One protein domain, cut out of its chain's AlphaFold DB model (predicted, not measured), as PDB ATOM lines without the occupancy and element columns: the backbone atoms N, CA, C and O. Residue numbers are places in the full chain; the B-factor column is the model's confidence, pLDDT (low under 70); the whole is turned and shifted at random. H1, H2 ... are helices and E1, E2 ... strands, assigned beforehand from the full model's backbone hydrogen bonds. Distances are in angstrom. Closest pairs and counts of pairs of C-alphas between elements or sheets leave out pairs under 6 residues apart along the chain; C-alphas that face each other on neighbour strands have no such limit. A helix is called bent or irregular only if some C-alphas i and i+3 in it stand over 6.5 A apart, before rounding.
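What this domain is: This is residues 56 to 219 of the 220 residues of an uncharacterized protein of Sphingobacteriaceae bacterium (UniProt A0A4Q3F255). The model is two lobes side by side: a slab made of the four-stranded sheet E1, E2, E4, E3 with H1 and H3 covering one face, and a cluster of helices, H5 to H9, on the side of the sheet's other face, which has no helix on it. H5 is on the side of the cluster toward the sheet, H9 is at its far end, and the short H2 and H4 lie between the lobes. The printed part has 164 residues with nine named helices and four named strands, in the order H1 E1 H2 E2 H3 E3 H4 E4 H5 H6 H7 H8 H9; the sheet is mixed and the class is mixed, helices and strands. The whole is compact, with a radius of gyration of the C-alphas of 15.6 A and spans of 48 by 35 by 26 A.

Where its parts are: Start in the sheet: find C-alpha 73 at (-28.346, 12.217, -19.778), where E1, residues 73 to 77, begins and runs 13.9 A. E2 is residues 94 to 98, E4 is 137 to 141 at 13.3 A, and E3 is 117 to 119. Before the sheet, C-alpha 56 at (-35.878, 10.269, -33.692) begins H1, residues 56 to 67, 16.7 A long. H3, residues 100 to 113, is the longest helix at 20.8 A; H2 is 78 to 83 and H4 is 125 to 128. Then come H5, 158 to 167; H6, 169 to 174; H7, 177 to 189, 18.0 A; H8, 194 to 203; and H9, 207 to 217, 15.5 A, ending at C-alpha 217 (-3.441, 22.544, -36.384). H3 and H6 are irregular: C-alphas 101 and 104 are 7.4 A apart, and C-alphas 170 and 173 are 7.6 A apart.

How they stand to each other: In the sheet, E1 and E2 are antiparallel, with N 74 and O 97 at 2.8 A. E2 and E4 are parallel, with N 96 and O 138 at 2.8 A; E4 and E3 are parallel, with N 139 and O 118 at 2.9 A. H1 and H3 are on the same face, two layers of sheet and helices, at heights over the sheet of 10.2 A and 7.9 A. E2, H3, E3 is a split strand-helix-strand unit, two parallel strands with E4 between them, and E3, H4, E4 is a strand-helix-strand unit of neighbours; both crossovers are right-handed. Look next at H5, the hub: it touches H8, C-alphas of Glu 159 and Leu 197 being closest at 4.8 A, at a steep tilt of 40 degrees, the same way. H5 and H7 only just touch, with 3 pairs of C-alphas within 8 A, closest Leu 162 and Phe 183 at 7.1 A, opposite ways. H8 touches H9, closest C-alphas Ala 201 and Lys 207 at 4.6 A. H5 and H6 touch only at the corner, and only just, with 3 pairs. H4 and H6 only just touch, with 3 pairs, closest C-alphas Leu 125 and Glu 170 at 7.1 A. H2 is near H5, and H3 and H5 are apart. H1, H5, H7, H8 and H9 have every O i to N i+4 pair within hydrogen-bond range; H3 has 8 of 10, and H2 and H6 have 0 of 2 each but 3 of 3 and 2 of 3 O i to N i+3 pairs, while H4 is too short for an i+4 pair.

The domain as a whole: The C-alphas of Glu 112 and Lys 219 are the two farthest apart, 48.3 A. The printed part has no cut. The link from E4 to H5 is long, residues 142 to 157, and there residues 148 to 149 pair antiparallel with 155 to 156. The mean pLDDT of the printed part is 89.8; residues 122 to 134 are under 70.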
ATOM      1  N   GLN A  56     -36.514  11.387 -34.396       87.94
ATOM      2  CA  GLN A  56     -35.878  10.269 -33.692       87.94
ATOM      3  C   GLN A  56     -35.263  10.711 -32.351       87.94
ATOM      4  O   GLN A  56     -35.435  10.033 -31.341       87.94
ATOM      5  N   LEU A  57     -34.568  11.857 -32.308       91.56
ATOM      6  CA  LEU A  57     -33.996  12.365 -31.055       91.56
ATOM      7  C   LEU A  57     -35.089  12.736 -30.044       91.56
ATOM      8  O   LEU A  57     -34.921  12.481 -28.854       91.56
ATOM      9  N   LYS A  58     -36.209  13.308 -30.501       92.44
ATOM     10  CA  LYS A  58     -37.348  13.632 -29.628       92.44
ATOM     11  C   LYS A  58     -38.005  12.375 -29.063       92.44
ATOM     12  O   LYS A  58     -38.334  12.353 -27.881       92.44
ATOM     13  N   GLU A  59     -38.169  11.340 -29.883       93.38
ATOM     14  CA  GLU A  59     -38.748  10.060 -29.469       93.38
ATOM     15  C   GLU A  59     -37.884   9.376 -28.402       93.38
ATOM     16  O   GLU A  59     -38.383   9.025 -27.331       93.38
ATOM     17  N   ILE A  60     -36.573   9.265 -28.651       94.06
ATOM     18  CA  ILE A  60     -35.617   8.699 -27.689       94.06
ATOM     19  C   ILE A  60     -35.618   9.517 -26.398       94.06
ATOM     20  O   ILE A  60     -35.614   8.953 -25.305       94.06
ATOM     21  N   GLU A  61     -35.634  10.846 -26.506       93.38
ATOM     22  CA  GLU A  61     -35.659  11.693 -25.326       93.38
ATOM     23  C   GLU A  61     -36.930  11.491 -24.495       93.38
ATOM     24  O   GLU A  61     -36.822  11.329 -23.280       93.38
ATOM     25  N   SER A  62     -38.111  11.507 -25.121       94.19
ATOM     26  CA  SER A  62     -39.376  11.294 -24.411       94.19
ATOM     27  C   SER A  62     -39.347   9.961 -23.675       94.19
ATOM     28  O   SER A  62     -39.627   9.910 -22.483       94.19
ATOM     29  N   TYR A  63     -38.896   8.905 -24.354       95.56
ATOM     30  CA  TYR A  63     -38.795   7.576 -23.767       95.56
ATOM     31  C   TYR A  63     -37.862   7.542 -22.542       95.56
ATOM     32  O   TYR A  63     -38.224   6.989 -21.503       95.56
ATOM     33  N   ILE A  64     -36.684   8.177 -22.616       95.25
ATOM     34  CA  ILE A  64     -35.764   8.262 -21.469       95.25
ATOM     35  C   ILE A  64     -36.374   9.092 -20.334       95.25
ATOM     36  O   ILE A  64     -36.269   8.688 -19.180       95.25
ATOM     37  N   LYS A  65     -37.019  10.230 -20.632       93.94
ATOM     38  CA  LYS A  65     -37.675  11.078 -19.620       93.94
ATOM     39  C   LYS A  65     -38.792  10.332 -18.889       93.94
ATOM     40  O   LYS A  65     -38.896  10.468 -17.674       93.94
ATOM     41  N   ASP A  66     -39.586   9.545 -19.610       95.31
ATOM     42  CA  ASP A  66     -40.729   8.825 -19.046       95.31
ATOM     43  C   ASP A  66     -40.282   7.656 -18.155       95.31
ATOM     44  O   ASP A  66     -40.815   7.467 -17.062       95.31
ATOM     45  N   GLN A  67     -39.276   6.890 -18.591       96.00
ATOM     46  CA  GLN A  67     -38.778   5.723 -17.849       96.00
ATOM     47  C   GLN A  67     -37.771   6.094 -16.745       96.00
ATOM     48  O   GLN A  67     -37.684   5.413 -15.724       96.00
ATOM     49  N   PHE A  68     -37.004   7.173 -16.932       95.06
ATOM     50  CA  PHE A  68     -35.894   7.581 -16.061       95.06
ATOM     51  C   PHE A  68     -35.900   9.099 -15.789       95.06
ATOM     52  O   PHE A  68     -34.929   9.796 -16.103       95.06
ATOM     53  N   PRO A  69     -36.955   9.641 -15.154       91.94
ATOM     54  CA  PRO A  69     -37.164  11.090 -15.019       91.94
ATOM     55  C   PRO A  69     -36.052  11.824 -14.257       91.94
ATOM     56  O   PRO A  69     -35.847  13.024 -14.451       91.94
ATOM     57  N   PHE A  70     -35.320  11.115 -13.397       92.38
ATOM     58  CA  PHE A  70     -34.244  11.683 -12.583       92.38
ATOM     59  C   PHE A  70     -32.849  11.492 -13.180       92.38
ATOM     60  O   PHE A  70     -31.904  12.090 -12.672       92.38
ATOM     61  N   ALA A  71     -32.709  10.716 -14.260       92.56
ATOM     62  CA  ALA A  71     -31.398  10.416 -14.811       92.56
ATOM     63  C   ALA A  71     -30.763  11.638 -15.495       92.56
ATOM     64  O   ALA A  71     -31.368  12.327 -16.334       92.56
ATOM     65  N   GLY A  72     -29.497  11.900 -15.173       93.06
ATOM     66  CA  GLY A  72     -28.630  12.733 -15.993       93.06
ATOM     67  C   GLY A  72     -28.349  12.049 -17.331       93.06
ATOM     68  O   GLY A  72     -27.839  10.931 -17.361       93.06
ATOM     69  N   TYR A  73     -28.664  12.717 -18.442       94.62
ATOM     70  CA  TYR A  73     -28.346  12.217 -19.778       94.62
ATOM     71  C   TYR A  73     -28.057  13.352 -20.767       94.62
ATOM     72  O   TYR A  73     -28.379  14.519 -20.518       94.62
ATOM     73  N   CYS A  74     -27.445  12.995 -21.892       95.19
ATOM     74  CA  CYS A  74     -27.150  13.862 -23.021       95.19
ATOM     75  C   CYS A  74     -27.277  13.065 -24.327       95.19
ATOM     76  O   CYS A  74     -26.728  11.973 -24.451       95.19
ATOM     77  N   LEU A  75     -27.989  13.623 -25.300       94.31
ATOM     78  CA  LEU A  75     -28.391  12.945 -26.527       94.31
ATOM     79  C   LEU A  75     -27.969  13.757 -27.755       94.31
ATOM     80  O   LEU A  75     -28.206  14.966 -27.808       94.31
ATOM     81  N   TRP A  76     -27.369  13.103 -28.751       94.44
ATOM     82  CA  TRP A  76     -27.074  13.735 -30.039       94.44
ATOM     83  C   TRP A  76     -26.852  12.747 -31.171       94.44
ATOM     84  O   TRP A  76     -26.516  11.591 -30.957       94.44
ATOM     85  N   ASP A  77     -27.015  13.248 -32.387       92.56
ATOM     86  CA  ASP A  77     -26.799  12.533 -33.635       92.56
ATOM     87  C   ASP A  77     -25.441  12.929 -34.227       92.56
ATOM     88  O   ASP A  77     -25.199  14.112 -34.478       92.56
ATOM     89  N   THR A  78     -24.557  11.957 -34.475       92.12
ATOM     90  CA  THR A  78     -23.233  12.218 -35.065       92.12
ATOM     91  C   THR A  78     -23.307  12.711 -36.509       92.12
ATOM     92  O   THR A  78     -22.322  13.222 -37.030       92.12
ATOM     93  N   GLY A  79     -24.481  12.675 -37.145       91.00
ATOM     94  CA  GLY A  79     -24.715  13.315 -38.438       91.00
ATOM     95  C   GLY A  79     -24.435  14.821 -38.433       91.00
ATOM     96  O   GLY A  79     -24.127  15.372 -39.487       91.00
ATOM     97  N   ILE A  80     -24.449  15.481 -37.264       92.38
ATOM     98  CA  ILE A  80     -24.035  16.887 -37.137       92.38
ATOM     99  C   ILE A  80     -22.584  17.120 -37.576       92.38
ATOM    100  O   ILE A  80     -22.234  18.215 -38.003       92.38
ATOM    101  N   LEU A  81     -21.730  16.093 -37.524       93.12
ATOM    102  CA  LEU A  81     -20.328  16.218 -37.915       93.12
ATOM    103  C   LEU A  81     -20.160  16.541 -39.402       93.12
ATOM    104  O   LEU A  81     -19.162  17.158 -39.764       93.12
ATOM    105  N   ASN A  82     -21.157  16.233 -40.239       92.00
ATOM    106  CA  ASN A  82     -21.175  16.613 -41.654       92.00
ATOM    107  C   ASN A  82     -21.148  18.128 -41.883       92.00
ATOM    108  O   ASN A  82     -20.813  18.573 -42.974       92.00
ATOM    109  N   GLU A  83     -21.486  18.925 -40.870       92.44
ATOM    110  CA  GLU A  83     -21.372  20.378 -40.930       92.44
ATOM    111  C   GLU A  83     -19.913  20.865 -40.930       92.44
ATOM    112  O   GLU A  83     -19.619  21.962 -41.410       92.44
ATOM    113  N   PHE A  84     -19.007  20.052 -40.385       93.62
ATOM    114  CA  PHE A  84     -17.587  20.365 -40.227       93.62
ATOM    115  C   PHE A  84     -16.684  19.470 -41.075       93.62
ATOM    116  O   PHE A  84     -15.524  19.809 -41.297       93.62
ATOM    117  N   ALA A  85     -17.191  18.321 -41.505       88.69
ATOM    118  CA  ALA A  85     -16.464  17.343 -42.289       88.69
ATOM    119  C   ALA A  85     -16.167  17.860 -43.706       88.69
ATOM    120  O   ALA A  85     -16.963  18.588 -44.300       88.69
ATOM    121  N   HIS A  86     -15.033  17.445 -44.272       87.06
ATOM    122  CA  HIS A  86     -14.751  17.655 -45.691       87.06
ATOM    123  C   HIS A  86     -15.578  16.695 -46.558       87.06
ATOM    124  O   HIS A  86     -16.072  17.076 -47.622       87.06
ATOM    125  N   HIS A  87     -15.778  15.463 -46.080       82.88
ATOM    126  CA  HIS A  87     -16.575  14.444 -46.756       82.88
ATOM    127  C   HIS A  87     -17.887  14.167 -46.019       82.88
ATOM    128  O   HIS A  87     -17.913  14.001 -44.802       82.88
ATOM    129  N   LEU A  88     -18.983  14.030 -46.771       76.94
ATOM    130  CA  LEU A  88     -20.271  13.633 -46.204       76.94
ATOM    131  C   LEU A  88     -20.222  12.191 -45.685       76.94
ATOM    132  O   LEU A  88     -20.105  11.232 -46.452       76.94
ATOM    133  N   GLN A  89     -20.409  12.040 -44.379       75.94
ATOM    134  CA  GLN A  89     -20.591  10.760 -43.715       75.94
ATOM    135  C   GLN A  89     -22.024  10.288 -43.959       75.94
ATOM    136  O   GLN A  89     -22.992  10.891 -43.486       75.94
ATOM    137  N   ARG A  90     -22.164   9.202 -44.726       72.56
ATOM    138  CA  ARG A  90     -23.467   8.569 -44.991       72.56
ATOM    139  C   ARG A  90     -23.995   7.800 -43.783       72.56
ATOM    140  O   ARG A  90     -25.204   7.733 -43.587       72.56
ATOM    141  N   HIS A  91     -23.091   7.256 -42.973       77.94
ATOM    142  CA  HIS A  91     -23.423   6.534 -41.754       77.94
ATOM    143  C   HIS A  91     -23.185   7.448 -40.555       77.94
ATOM    144  O   HIS A  91     -22.108   8.009 -40.387       77.94
ATOM    145  N   SER A  92     -24.220   7.607 -39.741       86.56
ATOM    146  CA  SER A  92     -24.181   8.302 -38.456       86.56
ATOM    147  C   SER A  92     -24.879   7.431 -37.423       86.56
ATOM    148  O   SER A  92     -25.540   6.453 -37.771       86.56
ATOM    149  N   PHE A  93     -24.717   7.771 -36.154       89.56
ATOM    150  CA  PHE A  93     -25.306   7.068 -35.026       89.56
ATOM    151  C   PHE A  93     -25.719   8.078 -33.960       89.56
ATOM    152  O   PHE A  93     -25.227   9.206 -33.919       89.56
ATOM    153  N   VAL A  94     -26.662   7.689 -33.112       92.56
ATOM    154  CA  VAL A  94     -27.120   8.508 -31.993       92.56
ATOM    155  C   VAL A  94     -26.342   8.110 -30.750       92.56
ATOM    156  O   VAL A  94     -26.327   6.945 -30.374       92.56
ATOM    157  N   ILE A  95     -25.712   9.069 -30.086       94.69
ATOM    158  CA  ILE A  95     -25.053   8.862 -28.800       94.69
ATOM    159  C   ILE A  95     -26.015   9.230 -27.679       94.69
ATOM    160  O   ILE A  95     -26.568  10.331 -27.662       94.69
ATOM    161  N   VAL A  96     -26.143   8.318 -26.718       95.81
ATOM    162  CA  VAL A  96     -26.886   8.485 -25.471       95.81
ATOM    163  C   VAL A  96     -25.897   8.389 -24.307       95.81
ATOM    164  O   VAL A  96     -25.573   7.310 -23.813       95.81
ATOM    165  N   ASP A  97     -25.382   9.536 -23.884       96.31
ATOM    166  CA  ASP A  97     -24.603   9.656 -22.655       96.31
ATOM    167  C   ASP A  97     -25.550   9.607 -21.460       96.31
ATOM    168  O   ASP A  97     -26.454  10.433 -21.378       96.31
ATOM    169  N   VAL A  98     -25.336   8.688 -20.522       96.44
ATOM    170  CA  VAL A  98     -26.171   8.539 -19.320       96.44
ATOM    171  C   VAL A  98     -25.287   8.456 -18.086       96.44
ATOM    172  O   VAL A  98     -24.203   7.871 -18.130       96.44
ATOM    173  N   GLU A  99     -25.719   9.037 -16.971       94.75
ATOM    174  CA  GLU A  99     -25.046   8.860 -15.687       94.75
ATOM    175  C   GLU A  99     -24.817   7.377 -15.362       94.75
ATOM    176  O   GLU A  99     -25.647   6.512 -15.646       94.75
ATOM    177  N   LYS A 100     -23.658   7.083 -14.769       93.12
ATOM    178  CA  LYS A 100     -23.146   5.715 -14.624       93.12
ATOM    179  C   LYS A 100     -24.127   4.772 -13.920       93.12
ATOM    180  O   LYS A 100     -24.239   3.615 -14.317       93.12
ATOM    181  N   ASP A 101     -24.845   5.274 -12.920       94.06
ATOM    182  CA  ASP A 101     -25.759   4.478 -12.097       94.06
ATOM    183  C   ASP A 101     -27.049   4.094 -12.846       94.06
ATOM    184  O   ASP A 101     -27.671   3.084 -12.525       94.06
ATOM    185  N   ALA A 102     -27.426   4.850 -13.886       95.88
ATOM    186  CA  ALA A 102     -28.612   4.590 -14.704       95.88
ATOM    187  C   ALA A 102     -28.286   3.987 -16.084       95.88
ATOM    188  O   ALA A 102     -29.160   3.389 -16.714       95.88
ATOM    189  N   ALA A 103     -27.043   4.109 -16.561       95.75
ATOM    190  CA  ALA A 103     -26.656   3.796 -17.938       95.75
ATOM    191  C   ALA A 103     -27.012   2.368 -18.378       95.75
ATOM    192  O   ALA A 103     -27.501   2.167 -19.491       95.75
ATOM    193  N   GLN A 104     -26.817   1.377 -17.504       95.94
ATOM    194  CA  GLN A 104     -27.127  -0.018 -17.827       95.94
ATOM    195  C   GLN A 104     -28.641  -0.271 -17.930       95.94
ATOM    196  O   GLN A 104     -29.083  -0.952 -18.854       95.94
ATOM    197  N   SER A 105     -29.443   0.307 -17.034       97.00
ATOM    198  CA  SER A 105     -30.906   0.199 -17.093       97.00
ATOM    199  C   SER A 105     -31.470   0.914 -18.319       97.00
ATOM    200  O   SER A 105     -32.312   0.351 -19.019       97.00
ATOM    201  N   VAL A 106     -30.962   2.114 -18.628       97.00
ATOM    202  CA  VAL A 106     -31.343   2.860 -19.836       97.00
ATOM    203  C   VAL A 106     -31.006   2.062 -21.093       97.00
ATOM    204  O   VAL A 106     -31.839   1.968 -21.990       97.00
ATOM    205  N   TYR A 107     -29.831   1.430 -21.150       96.31
ATOM    206  CA  TYR A 107     -29.460   0.565 -22.270       96.31
ATOM    207  C   TYR A 107     -30.466  -0.564 -22.510       96.31
ATOM    208  O   TYR A 107     -30.903  -0.750 -23.646       96.31
ATOM    209  N   PHE A 108     -30.842  -1.309 -21.465       96.44
ATOM    210  CA  PHE A 108     -31.777  -2.422 -21.623       96.44
ATOM    211  C   PHE A 108     -33.157  -1.953 -22.091       96.44
ATOM    212  O   PHE A 108     -33.685  -2.537 -23.033       96.44
ATOM    213  N   GLN A 109     -33.682  -0.863 -21.526       96.38
ATOM    214  CA  GLN A 109     -34.960  -0.283 -21.956       96.38
ATOM    215  C   GLN A 109     -34.908   0.199 -23.413       96.38
ATOM    216  O   GLN A 109     -35.748  -0.164 -24.235       96.38
ATOM    217  N   LEU A 110     -33.862   0.944 -23.788       95.00
ATOM    218  CA  LEU A 110     -33.698   1.397 -25.170       95.00
ATOM    219  C   LEU A 110     -33.582   0.227 -26.148       95.00
ATOM    220  O   LEU A 110     -34.103   0.323 -27.250       95.00
ATOM    221  N   LYS A 111     -32.933  -0.878 -25.771       93.38
ATOM    222  CA  LYS A 111     -32.774  -2.064 -26.628       93.38
ATOM    223  C   LYS A 111     -34.089  -2.807 -26.896       93.38
ATOM    224  O   LYS A 111     -34.201  -3.496 -27.915       93.38
ATOM    225  N   GLU A 112     -35.058  -2.713 -25.989       93.44
ATOM    226  CA  GLU A 112     -36.391  -3.293 -26.181       93.44
ATOM    227  C   GLU A 112     -37.204  -2.490 -27.203       93.44
ATOM    228  O   GLU A 112     -37.829  -3.088 -28.082       93.44
ATOM    229  N   GLN A 113     -37.130  -1.157 -27.131       92.31
ATOM    230  CA  GLN A 113     -37.915  -0.243 -27.966       92.31
ATOM    231  C   GLN A 113     -37.250   0.099 -29.310       92.31
ATOM    232  O   GLN A 113     -37.917   0.193 -30.339       92.31
ATOM    233  N   PHE A 114     -35.932   0.283 -29.318       90.44
ATOM    234  CA  PHE A 114     -35.149   0.732 -30.467       90.44
ATOM    235  C   PHE A 114     -34.165  -0.354 -30.895       90.44
ATOM    236  O   PHE A 114     -33.655  -1.117 -30.073       90.44
ATOM    237  N   LYS A 115     -33.868  -0.435 -32.198       85.94
ATOM    238  CA  LYS A 115     -32.859  -1.359 -32.742       85.94
ATOM    239  C   LYS A 115     -32.146  -0.737 -33.954       85.94
ATOM    240  O   LYS A 115     -32.840  -0.217 -34.833       85.94
ATOM    241  N   PRO A 116     -30.801  -0.835 -34.050       88.06
ATOM    242  CA  PRO A 116     -29.876  -1.459 -33.090       88.06
ATOM    243  C   PRO A 116     -29.487  -0.533 -31.919       88.06
ATOM    244  O   PRO A 116     -29.397   0.681 -32.094       88.06
ATOM    245  N   VAL A 117     -29.193  -1.111 -30.746       90.81
ATOM    246  CA  VAL A 117     -28.693  -0.387 -29.559       90.81
ATOM    247  C   VAL A 117     -27.469  -1.099 -28.988       90.81
ATOM    248  O   VAL A 117     -27.502  -2.306 -28.725       90.81
ATOM    249  N   PHE A 118     -26.406  -0.339 -28.753       90.62
ATOM    250  CA  PHE A 118     -25.123  -0.795 -28.224       90.62
ATOM    251  C   PHE A 118     -24.816  -0.143 -26.877       90.62
ATOM    252  O   PHE A 118     -25.384   0.897 -26.540       90.62
ATOM    253  N   PHE A 119     -23.906  -0.754 -26.119       91.06
ATOM    254  CA  PHE A 119     -23.448  -0.238 -24.832       91.06
ATOM    255  C   PHE A 119     -21.922  -0.200 -24.762       91.06
ATOM    256  O   PHE A 119     -21.269  -1.201 -25.055       91.06
ATOM    257  N   GLY A 120     -21.367   0.921 -24.301       84.56
ATOM    258  CA  GLY A 120     -19.929   1.094 -24.091       84.56
ATOM    259  C   GLY A 120     -19.142   1.367 -25.374       84.56
ATOM    260  O   GLY A 120     -19.701   1.767 -26.386       84.56
ATOM    261  N   VAL A 121     -17.820   1.181 -25.316       70.38
ATOM    262  CA  VAL A 121     -16.938   1.366 -26.476       70.38
ATOM    263  C   VAL A 121     -17.213   0.270 -27.493       70.38
ATOM    264  O   VAL A 121     -17.035  -0.909 -27.194       70.38
ATOM    265  N   ASN A 122     -17.570   0.657 -28.713       67.81
ATOM    266  CA  ASN A 122     -17.609  -0.275 -29.825       67.81
ATOM    267  C   ASN A 122     -16.877   0.343 -31.030       67.81
ATOM    268  O   ASN A 122     -17.428   1.094 -31.824       67.81
ATOM    269  N   VAL A 123     -15.585   0.026 -31.145       64.19
ATOM    270  CA  VAL A 123     -14.724   0.442 -32.270       64.19
ATOM    271  C   VAL A 123     -15.195  -0.114 -33.616       64.19
ATOM    272  O   VAL A 123     -14.873   0.451 -34.657       64.19
ATOM    273  N   ASN A 124     -15.992  -1.185 -33.596       62.06
ATOM    274  CA  ASN A 124     -16.548  -1.809 -34.789       62.06
ATOM    275  C   ASN A 124     -17.915  -1.246 -35.179       62.06
ATOM    276  O   ASN A 124     -18.412  -1.644 -36.225       62.06
ATOM    277  N   LEU A 125     -18.480  -0.288 -34.417       63.22
ATOM    278  CA  LEU A 125     -19.738   0.393 -34.759       63.22
ATOM    279  C   LEU A 125     -19.732   0.762 -36.244       63.22
ATOM    280  O   LEU A 125     -20.545   0.260 -37.002       63.22
ATOM    281  N   VAL A 126     -18.731   1.523 -36.687       56.12
ATOM    282  CA  VAL A 126     -18.614   2.009 -38.073       56.12
ATOM    283  C   VAL A 126     -18.633   0.887 -39.122       56.12
ATOM    284  O   VAL A 126     -19.158   1.094 -40.214       56.12
ATOM    285  N   PHE A 127     -18.088  -0.291 -38.805       56.28
ATOM    286  CA  PHE A 127     -17.987  -1.426 -39.728       56.28
ATOM    287  C   PHE A 127     -19.226  -2.335 -39.699       56.28
ATOM    288  O   PHE A 127     -19.578  -2.907 -40.727       56.28
ATOM    289  N   ASP A 128     -19.930  -2.414 -38.568       58.47
ATOM    290  CA  ASP A 128     -21.118  -3.257 -38.374       58.47
ATOM    291  C   ASP A 128     -22.401  -2.654 -39.003       58.47
ATOM    292  O   ASP A 128     -23.469  -3.270 -38.978       58.47
ATOM    293  N   PHE A 129     -22.335  -1.437 -39.563       60.66
ATOM    294  CA  PHE A 129     -23.503  -0.642 -39.989       60.66
ATOM    295  C   PHE A 129     -23.830  -0.678 -41.486       60.66
ATOM    296  O   PHE A 129     -24.671   0.100 -41.944       60.66
ATOM    297  N   ALA A 130     -23.190  -1.560 -42.254       50.03
ATOM    298  CA  ALA A 130     -23.379  -1.627 -43.703       50.03
ATOM    299  C   ALA A 130     -24.802  -2.057 -44.132       50.03
ATOM    300  O   ALA A 130     -25.223  -1.703 -45.231       50.03
ATOM    301  N   ASP A 131     -25.564  -2.739 -43.263       53.06
ATOM    302  CA  ASP A 131     -26.710  -3.545 -43.717       53.06
ATOM    303  C   ASP A 131     -28.113  -3.064 -43.301       53.06
ATOM    304  O   ASP A 131     -29.097  -3.567 -43.840       53.06
ATOM    305  N   ASN A 132     -28.270  -2.095 -42.388       52.06
ATOM    306  CA  ASN A 132     -29.603  -1.687 -41.915       52.06
ATOM    307  C   ASN A 132     -29.815  -0.171 -41.976       52.06
ATOM    308  O   ASN A 132     -29.088   0.599 -41.358       52.06
ATOM    309  N   HIS A 133     -30.880   0.259 -42.659       56.00
ATOM    310  CA  HIS A 133     -31.293   1.663 -42.827       56.00
ATOM    311  C   HIS A 133     -31.605   2.428 -41.518       56.00
ATOM    312  O   HIS A 133     -31.924   3.615 -41.573       56.00
ATOM    313  N   ASN A 134     -31.522   1.785 -40.348       68.56
ATOM    314  CA  ASN A 134     -31.775   2.417 -39.055       68.56
ATOM    315  C   ASN A 134     -30.493   2.977 -38.438       68.56
ATOM    316  O   ASN A 134     -29.513   2.261 -38.246       68.56
ATOM    317  N   LYS A 135     -30.554   4.250 -38.037       82.75
ATOM    318  CA  LYS A 135     -29.496   4.933 -37.290       82.75
ATOM    319  C   LYS A 135     -29.354   4.313 -35.885       82.75
ATOM    320  O   LYS A 135     -30.301   4.429 -35.102       82.75
ATOM    321  N   PRO A 136     -28.228   3.656 -35.556       88.62
ATOM    322  CA  PRO A 136     -28.066   2.925 -34.302       88.62
ATOM    323  C   PRO A 136     -27.870   3.859 -33.112       88.62
ATOM    324  O   PRO A 136     -27.383   4.979 -33.265       88.62
ATOM    325  N   LEU A 137     -28.215   3.375 -31.918       91.94
ATOM    326  CA  LEU A 137     -27.974   4.079 -30.660       91.94
ATOM    327  C   LEU A 137     -26.742   3.499 -29.962       91.94
ATOM    328  O   LEU A 137     -26.631   2.286 -29.777       91.94
ATOM    329  N   LEU A 138     -25.848   4.372 -29.515       93.62
ATOM    330  CA  LEU A 138     -24.714   4.058 -28.663       93.62
ATOM    331  C   LEU A 138     -24.964   4.617 -27.264       93.62
ATOM    332  O   LEU A 138     -24.861   5.823 -27.046       93.62
ATOM    333  N   VAL A 139     -25.270   3.742 -26.311       95.38
ATOM    334  CA  VAL A 139     -25.403   4.118 -24.902       95.38
ATOM    335  C   VAL A 139     -24.039   4.034 -24.235       95.38
ATOM    336  O   VAL A 139     -23.358   3.012 -24.316       95.38
ATOM    337  N   ARG A 140     -23.620   5.098 -23.552       94.75
ATOM    338  CA  ARG A 140     -22.322   5.141 -22.871       94.75
ATOM    339  C   ARG A 140     -22.400   5.918 -21.561       94.75
ATOM    340  O   ARG A 140     -23.344   6.662 -21.304       94.75
ATOM    341  N   ASN A 141     -21.389   5.722 -20.718       95.00
ATOM    342  CA  ASN A 141     -21.301   6.419 -19.441       95.00
ATOM    343  C   ASN A 141     -20.957   7.895 -19.662       95.00
ATOM    344  O   ASN A 141     -19.923   8.224 -20.247       95.00
ATOM    345  N   MET A 142     -21.781   8.779 -19.113       94.12
ATOM    346  CA  MET A 142     -21.551  10.214 -19.109       94.12
ATOM    347  C   MET A 142     -20.420  10.561 -18.137       94.12
ATOM    348  O   MET A 142     -20.475  10.264 -16.942       94.12
ATOM    349  N   VAL A 143     -19.391  11.234 -18.648       93.56
ATOM    350  CA  VAL A 143     -18.292  11.761 -17.828       93.56
ATOM    351  C   VAL A 143     -18.809  12.898 -16.935       93.56
ATOM    352  O   VAL A 143     -19.610  13.731 -17.364       93.56
ATOM    353  N   SER A 144     -18.337  12.964 -15.687       88.19
ATOM    354  CA  SER A 144     -18.714  14.016 -14.731       88.19
ATOM    355  C   SER A 144     -18.450  15.421 -15.288       88.19
ATOM    356  O   SER A 144     -17.418  15.640 -15.922       88.19
ATOM    357  N   GLU A 145     -19.334  16.380 -14.994       86.19
ATOM    358  CA  GLU A 145     -19.254  17.770 -15.492       86.19
ATOM    359  C   GLU A 145     -19.231  17.899 -17.027       86.19
ATOM    360  O   GLU A 145     -18.803  18.925 -17.568       86.19
ATOM    361  N   SER A 146     -19.706  16.868 -17.731       91.06
ATOM    362  CA  SER A 146     -19.916  16.890 -19.175       91.06
ATOM    363  C   SER A 146     -20.754  18.117 -19.577       91.06
ATOM    364  O   SER A 146     -21.806  18.371 -18.976       91.06
ATOM    365  N   PRO A 147     -20.288  18.938 -20.540       93.06
ATOM    366  CA  PRO A 147     -20.961  20.181 -20.862       93.06
ATOM    367  C   PRO A 147     -22.151  19.930 -21.792       93.06
ATOM    368  O   PRO A 147     -21.998  19.716 -22.998       93.06
ATOM    369  N   VAL A 148     -23.338  20.008 -21.192       92.19
ATOM    370  CA  VAL A 148     -24.649  19.789 -21.811       92.19
ATOM    371  C   VAL A 148     -25.402  21.116 -21.901       92.19
ATOM    372  O   VAL A 148     -25.416  21.906 -20.955       92.19
ATOM    373  N   LEU A 149     -26.014  21.369 -23.053       88.50
ATOM    374  CA  LEU A 149     -26.970  22.442 -23.276       88.50
ATOM    375  C   LEU A 149     -28.305  22.062 -22.636       88.50
ATOM    376  O   LEU A 149     -28.840  20.980 -22.870       88.50
ATOM    377  N   GLN A 150     -28.847  22.974 -21.837       75.06
ATOM    378  CA  GLN A 150     -30.189  22.831 -21.289       75.06
ATOM    379  C   GLN A 150     -31.172  23.450 -22.284       75.06
ATOM    380  O   GLN A 150     -31.257  24.669 -22.402       75.06
ATOM    381  N   GLY A 151     -31.850  22.599 -23.050       73.25
ATOM    382  CA  GLY A 151     -32.877  22.982 -24.016       73.25
ATOM    383  C   GLY A 151     -34.095  22.069 -23.915       73.25
ATOM    384  O   GLY A 151     -34.262  21.360 -22.923       73.25
ATOM    385  N   SER A 152     -34.935  22.059 -24.956       74.75
ATOM    386  CA  SER A 152     -36.012  21.065 -25.079       74.75
ATOM    387  C   SER A 152     -35.456  19.645 -25.017       74.75
ATOM    388  O   SER A 152     -36.032  18.816 -24.314       74.75
ATOM    389  N   ILE A 153     -34.307  19.439 -25.681       81.19
ATOM    390  CA  ILE A 153     -33.492  18.231 -25.597       81.19
ATOM    391  C   ILE A 153     -32.199  18.503 -24.827       81.19
ATOM    392  O   ILE A 153     -31.519  19.500 -25.088       81.19
ATOM    393  N   LYS A 154     -31.831  17.612 -23.897       89.88
ATOM    394  CA  LYS A 154     -30.500  17.630 -23.261       89.88
ATOM    395  C   LYS A 154     -29.439  17.207 -24.282       89.88
ATOM    396  O   LYS A 154     -29.249  16.017 -24.512       89.88
ATOM    397  N   ALA A 155     -28.754  18.171 -24.887       93.12
ATOM    398  CA  ALA A 155     -27.830  17.941 -26.001       93.12
ATOM    399  C   ALA A 155     -26.402  18.421 -25.666       93.12
ATOM    400  O   ALA A 155     -26.237  19.278 -24.800       93.12
ATOM    401  N   PRO A 156     -25.336  17.904 -26.295       95.44
ATOM    402  CA  PRO A 156     -23.976  18.322 -25.992       95.44
ATOM    403  C   PRO A 156     -23.695  19.733 -26.511       95.44
ATOM    404  O   PRO A 156     -24.224  20.187 -27.524       95.44
ATOM    405  N   THR A 157     -22.792  20.422 -25.824       96.00
ATOM    406  CA  THR A 157     -22.130  21.607 -26.383       96.00
ATOM    407  C   THR A 157     -21.142  21.215 -27.488       96.00
ATOM    408  O   THR A 157     -20.653  20.085 -27.510       96.00
ATOM    409  N   LEU A 158     -20.758  22.160 -28.352       96.75
ATOM    410  CA  LEU A 158     -19.694  21.915 -29.336       96.75
ATOM    411  C   LEU A 158     -18.360  21.556 -28.663       96.75
ATOM    412  O   LEU A 158     -17.629  20.705 -29.159       96.75
ATOM    413  N   GLU A 159     -18.069  22.133 -27.490       97.81
ATOM    414  CA  GLU A 159     -16.883  21.757 -26.715       97.81
ATOM    415  C   GLU A 159     -16.872  20.274 -26.343       97.81
ATOM    416  O   GLU A 159     -15.827  19.630 -26.399       97.81
ATOM    417  N   LYS A 160     -18.031  19.725 -25.967       97.56
ATOM    418  CA  LYS A 160     -18.163  18.296 -25.689       97.56
ATOM    419  C   LYS A 160     -17.907  17.467 -26.938       97.56
ATOM    420  O   LYS A 160     -17.098  16.550 -26.871       97.56
ATOM    421  N   ILE A 161     -18.562  17.815 -28.047       97.44
ATOM    422  CA  ILE A 161     -18.434  17.098 -29.320       97.44
ATOM    423  C   ILE A 161     -16.962  17.014 -29.740       97.44
ATOM    424  O   ILE A 161     -16.466  15.926 -30.003       97.44
ATOM    425  N   LEU A 162     -16.236  18.137 -29.730       98.00
ATOM    426  CA  LEU A 162     -14.825  18.167 -30.130       98.00
ATOM    427  C   LEU A 162     -13.933  17.319 -29.217       98.00
ATOM    428  O   LEU A 162     -13.064  16.595 -29.698       98.00
ATOM    429  N   VAL A 163     -14.143  17.380 -27.901       98.25
ATOM    430  CA  VAL A 163     -13.377  16.561 -26.949       98.25
ATOM    431  C   VAL A 163     -13.695  15.078 -27.112       98.25
ATOM    432  O   VAL A 163     -12.776  14.265 -27.036       98.25
ATOM    433  N   ASP A 164     -14.959  14.723 -27.337       96.56
ATOM    434  CA  ASP A 164     -15.375  13.339 -27.559       96.56
ATOM    435  C   ASP A 164     -14.741  12.791 -28.850       96.56
ATOM    436  O   ASP A 164     -14.101  11.749 -28.795       96.56
ATOM    437  N   ILE A 165     -14.777  13.534 -29.965       95.88
ATOM    438  CA  ILE A 165     -14.094  13.160 -31.224       95.88
ATOM    439  C   ILE A 165     -12.591  12.960 -31.027       95.88
ATOM    440  O   ILE A 165     -11.992  12.071 -31.624       95.88
ATOM    441  N   PHE A 166     -11.963  13.814 -30.220       97.38
ATOM    442  CA  PHE A 166     -10.529  13.730 -29.973       97.38
ATOM    443  C   PHE A 166     -10.136  12.533 -29.103       97.38
ATOM    444  O   PHE A 166      -9.028  12.019 -29.238       97.38
ATOM    445  N   SER A 167     -11.010  12.133 -28.178       94.88
ATOM    446  CA  SER A 167     -10.641  11.246 -27.072       94.88
ATOM    447  C   SER A 167     -11.233   9.850 -27.187       94.88
ATOM    448  O   SER A 167     -10.645   8.903 -26.664       94.88
ATOM    449  N   ASP A 168     -12.415   9.728 -27.793       92.81
ATOM    450  CA  ASP A 168     -13.240   8.538 -27.658       92.81
ATOM    451  C   ASP A 168     -13.042   7.580 -28.848       92.81
ATOM    452  O   ASP A 168     -13.056   7.997 -30.010       92.81
ATOM    453  N   PRO A 169     -12.860   6.278 -28.579       89.50
ATOM    454  CA  PRO A 169     -12.483   5.283 -29.584       89.50
ATOM    455  C   PRO A 169     -13.528   5.065 -30.687       89.50
ATOM    456  O   PRO A 169     -13.162   4.671 -31.793       89.50
ATOM    457  N   GLU A 170     -14.812   5.336 -30.441       87.75
ATOM    458  CA  GLU A 170     -15.861   5.277 -31.468       87.75
ATOM    459  C   GLU A 170     -15.644   6.274 -32.620       87.75
ATOM    460  O   GLU A 170     -16.206   6.084 -33.695       87.75
ATOM    461  N   PHE A 171     -14.805   7.299 -32.431       90.44
ATOM    462  CA  PHE A 171     -14.471   8.297 -33.449       90.44
ATOM    463  C   PHE A 171     -13.148   8.026 -34.173       90.44
ATOM    464  O   PHE A 171     -12.692   8.870 -34.942       90.44
ATOM    465  N   VAL A 172     -12.548   6.842 -34.002       87.94
ATOM    466  CA  VAL A 172     -11.278   6.475 -34.659       87.94
ATOM    467  C   VAL A 172     -11.326   6.600 -36.190       87.94
ATOM    468  O   VAL A 172     -10.318   6.874 -36.832       87.94
ATOM    469  N   TYR A 173     -12.508   6.462 -36.794       85.44
ATOM    470  CA  TYR A 173     -12.712   6.628 -38.236       85.44
ATOM    471  C   TYR A 173     -12.516   8.071 -38.734       85.44
ATOM    472  O   TYR A 173     -12.399   8.286 -39.938       85.44
ATOM    473  N   LEU A 174     -12.483   9.053 -37.827       90.00
ATOM    474  CA  LEU A 174     -12.221  10.459 -38.135       90.00
ATOM    475  C   LEU A 174     -10.732  10.807 -38.065       90.00
ATOM    476  O   LEU A 174     -10.366  11.938 -38.369       90.00
ATOM    477  N   GLU A 175      -9.863   9.882 -37.650       89.75
ATOM    478  CA  GLU A 175      -8.433  10.147 -37.495       89.75
ATOM    479  C   GLU A 175      -7.770  10.727 -38.758       89.75
ATOM    480  O   GLU A 175      -8.186  10.510 -39.897       89.75
ATOM    481  N   GLY A 176      -6.690  11.483 -38.550       91.94
ATOM    482  CA  GLY A 176      -5.966  12.145 -39.633       91.94
ATOM    483  C   GLY A 176      -6.658  13.413 -40.144       91.94
ATOM    484  O   GLY A 176      -7.044  14.279 -39.359       91.94
ATOM    485  N   VAL A 177      -6.735  13.555 -41.470       91.44
ATOM    486  CA  VAL A 177      -7.130  14.804 -42.150       91.44
ATOM    487  C   VAL A 177      -8.573  15.209 -41.831       91.44
ATOM    488  O   VAL A 177      -8.855  16.395 -41.679       91.44
ATOM    489  N   GLU A 178      -9.475  14.245 -41.650       92.44
ATOM    490  CA  GLU A 178     -10.889  14.528 -41.391       92.44
ATOM    491  C   GLU A 178     -11.090  15.209 -40.027       92.44
ATOM    492  O   GLU A 178     -11.715  16.265 -39.941       92.44
ATOM    493  N   LYS A 179     -10.469  14.687 -38.962       95.44
ATOM    494  CA  LYS A 179     -10.468  15.325 -37.637       95.44
ATOM    495  C   LYS A 179      -9.815  16.707 -37.668       95.44
ATOM    496  O   LYS A 179     -10.264  17.593 -36.943       95.44
ATOM    497  N   VAL A 180      -8.790  16.929 -38.496       96.00
ATOM    498  CA  VAL A 180      -8.201  18.271 -38.670       96.00
ATOM    499  C   VAL A 180      -9.231  19.233 -39.261       96.00
ATOM    500  O   VAL A 180      -9.460  20.293 -38.678       96.00
ATOM    501  N   HIS A 181      -9.910  18.851 -40.346       95.38
ATOM    502  CA  HIS A 181     -10.959  19.676 -40.953       95.38
ATOM    503  C   HIS A 181     -12.110  19.963 -39.994       95.38
ATOM    504  O   HIS A 181     -12.496  21.122 -39.854       95.38
ATOM    505  N   ILE A 182     -12.599  18.947 -39.275       96.38
ATOM    506  CA  ILE A 182     -13.679  19.120 -38.298       96.38
ATOM    507  C   ILE A 182     -13.310  20.189 -37.265       96.38
ATOM    508  O   ILE A 182     -14.104  21.084 -36.977       96.38
ATOM    509  N   PHE A 183     -12.094  20.120 -36.721       97.38
ATOM    510  CA  PHE A 183     -11.634  21.079 -35.723       97.38
ATOM    511  C   PHE A 183     -11.461  22.489 -36.288       97.38
ATOM    512  O   PHE A 183     -11.929  23.439 -35.660       97.38
ATOM    513  N   LEU A 184     -10.808  22.636 -37.444       95.75
ATOM    514  CA  LEU A 184     -10.590  23.945 -38.065       95.75
ATOM    515  C   LEU A 184     -11.920  24.615 -38.415       95.75
ATOM    516  O   LEU A 184     -12.164  25.742 -37.987       95.75
ATOM    517  N   ASN A 185     -12.825  23.884 -39.069       95.88
ATOM    518  CA  ASN A 185     -14.133  24.397 -39.465       95.88
ATOM    519  C   ASN A 185     -14.990  24.767 -38.245       95.88
ATOM    520  O   ASN A 185     -15.663  25.797 -38.246       95.88
ATOM    521  N   ALA A 186     -14.949  23.973 -37.168       96.06
ATOM    522  CA  ALA A 186     -15.656  24.290 -35.929       96.06
ATOM    523  C   ALA A 186     -15.101  25.549 -35.234       96.06
ATOM    524  O   ALA A 186     -15.880  26.381 -34.764       96.06
ATOM    525  N   LEU A 187     -13.771  25.697 -35.170       93.44
ATOM    526  CA  LEU A 187     -13.088  26.851 -34.564       93.44
ATOM    527  C   LEU A 187     -13.265  28.142 -35.369       93.44
ATOM    528  O   LEU A 187     -13.321  29.220 -34.774       93.44
ATOM    529  N   GLU A 188     -13.354  28.037 -36.692       92.56
ATOM    530  CA  GLU A 188     -13.614  29.165 -37.582       92.56
ATOM    531  C   GLU A 188     -15.078  29.612 -37.500       92.56
ATOM    532  O   GLU A 188     -15.368  30.794 -37.298       92.56
ATOM    533  N   LYS A 189     -16.009  28.658 -37.612       93.81
ATOM    534  CA  LYS A 189     -17.443  28.942 -37.728       93.81
ATOM    535  C   LYS A 189     -18.088  29.353 -36.408       93.81
ATOM    536  O   LYS A 189     -18.981  30.199 -36.407       93.81
ATOM    537  N   TYR A 190     -17.664  28.766 -35.288       95.31
ATOM    538  CA  TYR A 190     -18.337  28.923 -34.000       95.31
ATOM    539  C   TYR A 190     -17.458  29.542 -32.924       95.31
ATOM    540  O   TYR A 190     -16.237  29.412 -32.880       95.31
ATOM    541  N   THR A 191     -18.114  30.213 -31.982       94.06
ATOM    542  CA  THR A 191     -17.452  30.692 -30.771       94.06
ATOM    543  C   THR A 191     -17.336  29.553 -29.768       94.06
ATOM    544  O   THR A 191     -18.312  29.158 -29.137       94.06
ATOM    545  N   ILE A 192     -16.116  29.040 -29.618       94.50
ATOM    546  CA  ILE A 192     -15.791  27.958 -28.691       94.50
ATOM    547  C   ILE A 192     -15.219  28.521 -27.390       94.50
ATOM    548  O   ILE A 192     -14.261  29.300 -27.371       94.50
ATOM    549  N   ASN A 193     -15.785  28.082 -26.271       95.19
ATOM    550  CA  ASN A 193     -15.320  28.403 -24.936       95.19
ATOM    551  C   ASN A 193     -14.158  27.482 -24.535       95.19
ATOM    552  O   ASN A 193     -14.358  26.379 -24.019       95.19
ATOM    553  N   ARG A 194     -12.926  27.970 -24.697       93.88
ATOM    554  CA  ARG A 194     -11.683  27.251 -24.377       93.88
ATOM    555  C   ARG A 194     -11.621  26.784 -22.924       93.88
ATOM    556  O   ARG A 194     -11.150  25.685 -22.652       93.88
ATOM    557  N   THR A 195     -12.138  27.571 -21.978       94.44
ATOM    558  CA  THR A 195     -12.192  27.152 -20.566       94.44
ATOM    559  C   THR A 195     -13.074  25.918 -20.388       94.44
ATOM    560  O   THR A 195     -12.691  24.989 -19.679       94.44
ATOM    561  N   LYS A 196     -14.241  25.884 -21.042       96.06
ATOM    562  CA  LYS A 196     -15.164  24.744 -20.984       96.06
ATOM    563  C   LYS A 196     -14.570  23.516 -21.682       96.06
ATOM    564  O   LYS A 196     -14.591  22.438 -21.093       96.06
ATOM    565  N   LEU A 197     -13.989  23.715 -22.869       97.25
ATOM    566  CA  LEU A 197     -13.305  22.699 -23.671       97.25
ATOM    567  C   LEU A 197     -12.203  21.994 -22.871       97.25
ATOM    568  O   LEU A 197     -12.269  20.789 -22.650       97.25
ATOM    569  N   PHE A 198     -11.230  22.752 -22.357       96.94
ATOM    570  CA  PHE A 198     -10.086  22.178 -21.648       96.94
ATOM    571  C   PHE A 198     -10.447  21.609 -20.278       96.94
ATOM    572  O   PHE A 198      -9.822  20.648 -19.836       96.94
ATOM    573  N   ARG A 199     -11.469  22.155 -19.605       96.75
ATOM    574  CA  ARG A 199     -11.999  21.545 -18.378       96.75
ATOM    575  C   ARG A 199     -12.578  20.161 -18.665       96.75
ATOM    576  O   ARG A 199     -12.297  19.230 -17.919       96.75
ATOM    577  N   TYR A 200     -13.364  20.017 -19.730       97.88
ATOM    578  CA  TYR A 200     -13.945  18.723 -20.088       97.88
ATOM    579  C   TYR A 200     -12.879  17.732 -20.579       97.88
ATOM    580  O   TYR A 200     -12.858  16.592 -20.123       97.88
ATOM    581  N   ALA A 201     -11.914  18.183 -21.387       97.94
ATOM    582  CA  ALA A 201     -10.762  17.369 -21.783       97.94
ATOM    583  C   ALA A 201      -9.953  16.864 -20.574       97.94
ATOM    584  O   ALA A 201      -9.531  15.710 -20.550       97.94
ATOM    585  N   ALA A 202      -9.795  17.683 -19.526       97.69
ATOM    586  CA  ALA A 202      -9.128  17.269 -18.289       97.69
ATOM    587  C   ALA A 202      -9.867  16.133 -17.572       97.69
ATOM    588  O   ALA A 202      -9.228  15.223 -17.052       97.69
ATOM    589  N   ARG A 203     -11.210  16.136 -17.586       96.38
ATOM    590  CA  ARG A 203     -12.020  15.040 -17.023       96.38
ATOM    591  C   ARG A 203     -11.817  13.715 -17.765       96.38
ATOM    592  O   ARG A 203     -12.026  12.668 -17.164       96.38
ATOM    593  N   LYS A 204     -11.379  13.763 -19.027       95.31
ATOM    594  CA  LYS A 204     -10.978  12.590 -19.819       95.31
ATOM    595  C   LYS A 204      -9.473  12.285 -19.773       95.31
ATOM    596  O   LYS A 204      -9.038  11.340 -20.415       95.31
ATOM    597  N   GLY A 205      -8.672  13.070 -19.046       97.00
ATOM    598  CA  GLY A 205      -7.211  12.924 -19.031       97.00
ATOM    599  C   GLY A 205      -6.536  13.289 -20.359       97.00
ATOM    600  O   GLY A 205      -5.460  12.785 -20.649       97.00
ATOM    601  N   LYS A 206      -7.178  14.135 -21.179       97.75
ATOM    602  CA  LYS A 206      -6.753  14.489 -22.548       97.75
ATOM    603  C   LYS A 206      -6.477  15.975 -22.753       97.75
ATOM    604  O   LYS A 206      -6.423  16.451 -23.882       97.75
ATOM    605  N   LYS A 207      -6.335  16.745 -21.672       97.94
ATOM    606  CA  LYS A 207      -6.207  18.205 -21.751       97.94
ATOM    607  C   LYS A 207      -4.929  18.633 -22.469       97.94
ATOM    608  O   LYS A 207      -5.012  19.444 -23.384       97.94
ATOM    609  N   GLU A 208      -3.784  18.123 -22.034       98.12
ATOM    610  CA  GLU A 208      -2.467  18.493 -22.556       98.12
ATOM    611  C   GLU A 208      -2.354  18.096 -24.034       98.12
ATOM    612  O   GLU A 208      -2.078  18.948 -24.877       98.12
ATOM    613  N   GLU A 209      -2.723  16.854 -24.362       98.31
ATOM    614  CA  GLU A 209      -2.763  16.342 -25.739       98.31
ATOM    615  C   GLU A 209      -3.673  17.190 -26.647       98.31
ATOM    616  O   GLU A 209      -3.301  17.533 -27.768       98.31
ATOM    617  N   LEU A 210      -4.862  17.578 -26.164       98.19
ATOM    618  CA  LEU A 210      -5.787  18.414 -26.930       98.19
ATOM    619  C   LEU A 210      -5.250  19.838 -27.129       98.19
ATOM    620  O   LEU A 210      -5.465  20.436 -28.184       98.19
ATOM    621  N   MET A 211      -4.573  20.404 -26.126       97.50
ATOM    622  CA  MET A 211      -3.945  21.722 -26.238       97.50
ATOM    623  C   MET A 211      -2.851  21.719 -27.308       97.50
ATOM    624  O   MET A 211      -2.853  22.599 -28.169       97.50
ATOM    625  N   GLU A 212      -1.967  20.721 -27.280       97.44
ATOM    626  CA  GLU A 212      -0.912  20.538 -28.284       97.44
ATOM    627  C   GLU A 212      -1.495  20.316 -29.680       97.44
ATOM    628  O   GLU A 212      -1.040  20.920 -30.652       97.44
ATOM    629  N   TYR A 213      -2.544  19.498 -29.783       97.38
ATOM    630  CA  TYR A 213      -3.234  19.253 -31.043       97.38
ATOM    631  C   TYR A 213      -3.812  20.540 -31.642       97.38
ATOM    632  O   TYR A 213      -3.555  20.836 -32.807       97.38
ATOM    633  N   ILE A 214      -4.541  21.333 -30.846       96.00
ATOM    634  CA  ILE A 214      -5.137  22.597 -31.302       96.00
ATOM    635  C   ILE A 214      -4.055  23.603 -31.718       96.00
ATOM    636  O   ILE A 214      -4.213  24.269 -32.741       96.00
ATOM    637  N   ASP A 215      -2.959  23.720 -30.962       94.62
ATOM    638  CA  ASP A 215      -1.839  24.606 -31.317       94.62
ATOM    639  C   ASP A 215      -1.174  24.184 -32.634       94.62
ATOM    640  O   ASP A 215      -0.903  25.024 -33.491       94.62
ATOM    641  N   LYS A 216      -0.977  22.877 -32.834       95.50
ATOM    642  CA  LYS A 216      -0.390  22.333 -34.060       95.50
ATOM    643  C   LYS A 216      -1.255  22.619 -35.285       95.50
ATOM    644  O   LYS A 216      -0.727  23.090 -36.288       95.50
ATOM    645  N   ILE A 217      -2.559  22.340 -35.223       94.38
ATOM    646  CA  ILE A 217      -3.441  22.544 -36.384       94.38
ATOM    647  C   ILE A 217      -3.690  24.024 -36.678       94.38
ATOM    648  O   ILE A 217      -3.919  24.368 -37.826       94.38
ATOM    649  N   SER A 218      -3.601  24.909 -35.678       85.56
ATOM    650  CA  SER A 218      -3.773  26.359 -35.880       85.56
ATOM    651  C   SER A 218      -2.602  27.012 -36.632       85.56
ATOM    652  O   SER A 218      -2.661  28.200 -36.936       85.56
ATOM    653  N   LYS A 219      -1.519  26.262 -36.874       86.00
ATOM    654  CA  LYS A 219      -0.321  26.695 -37.611       86.00
ATOM    655  C   LYS A 219      -0.268  26.152 -39.046       86.00
ATOM    656  O   LYS A 219       0.720  26.412 -39.731       86.00
TER     657      LYS A 219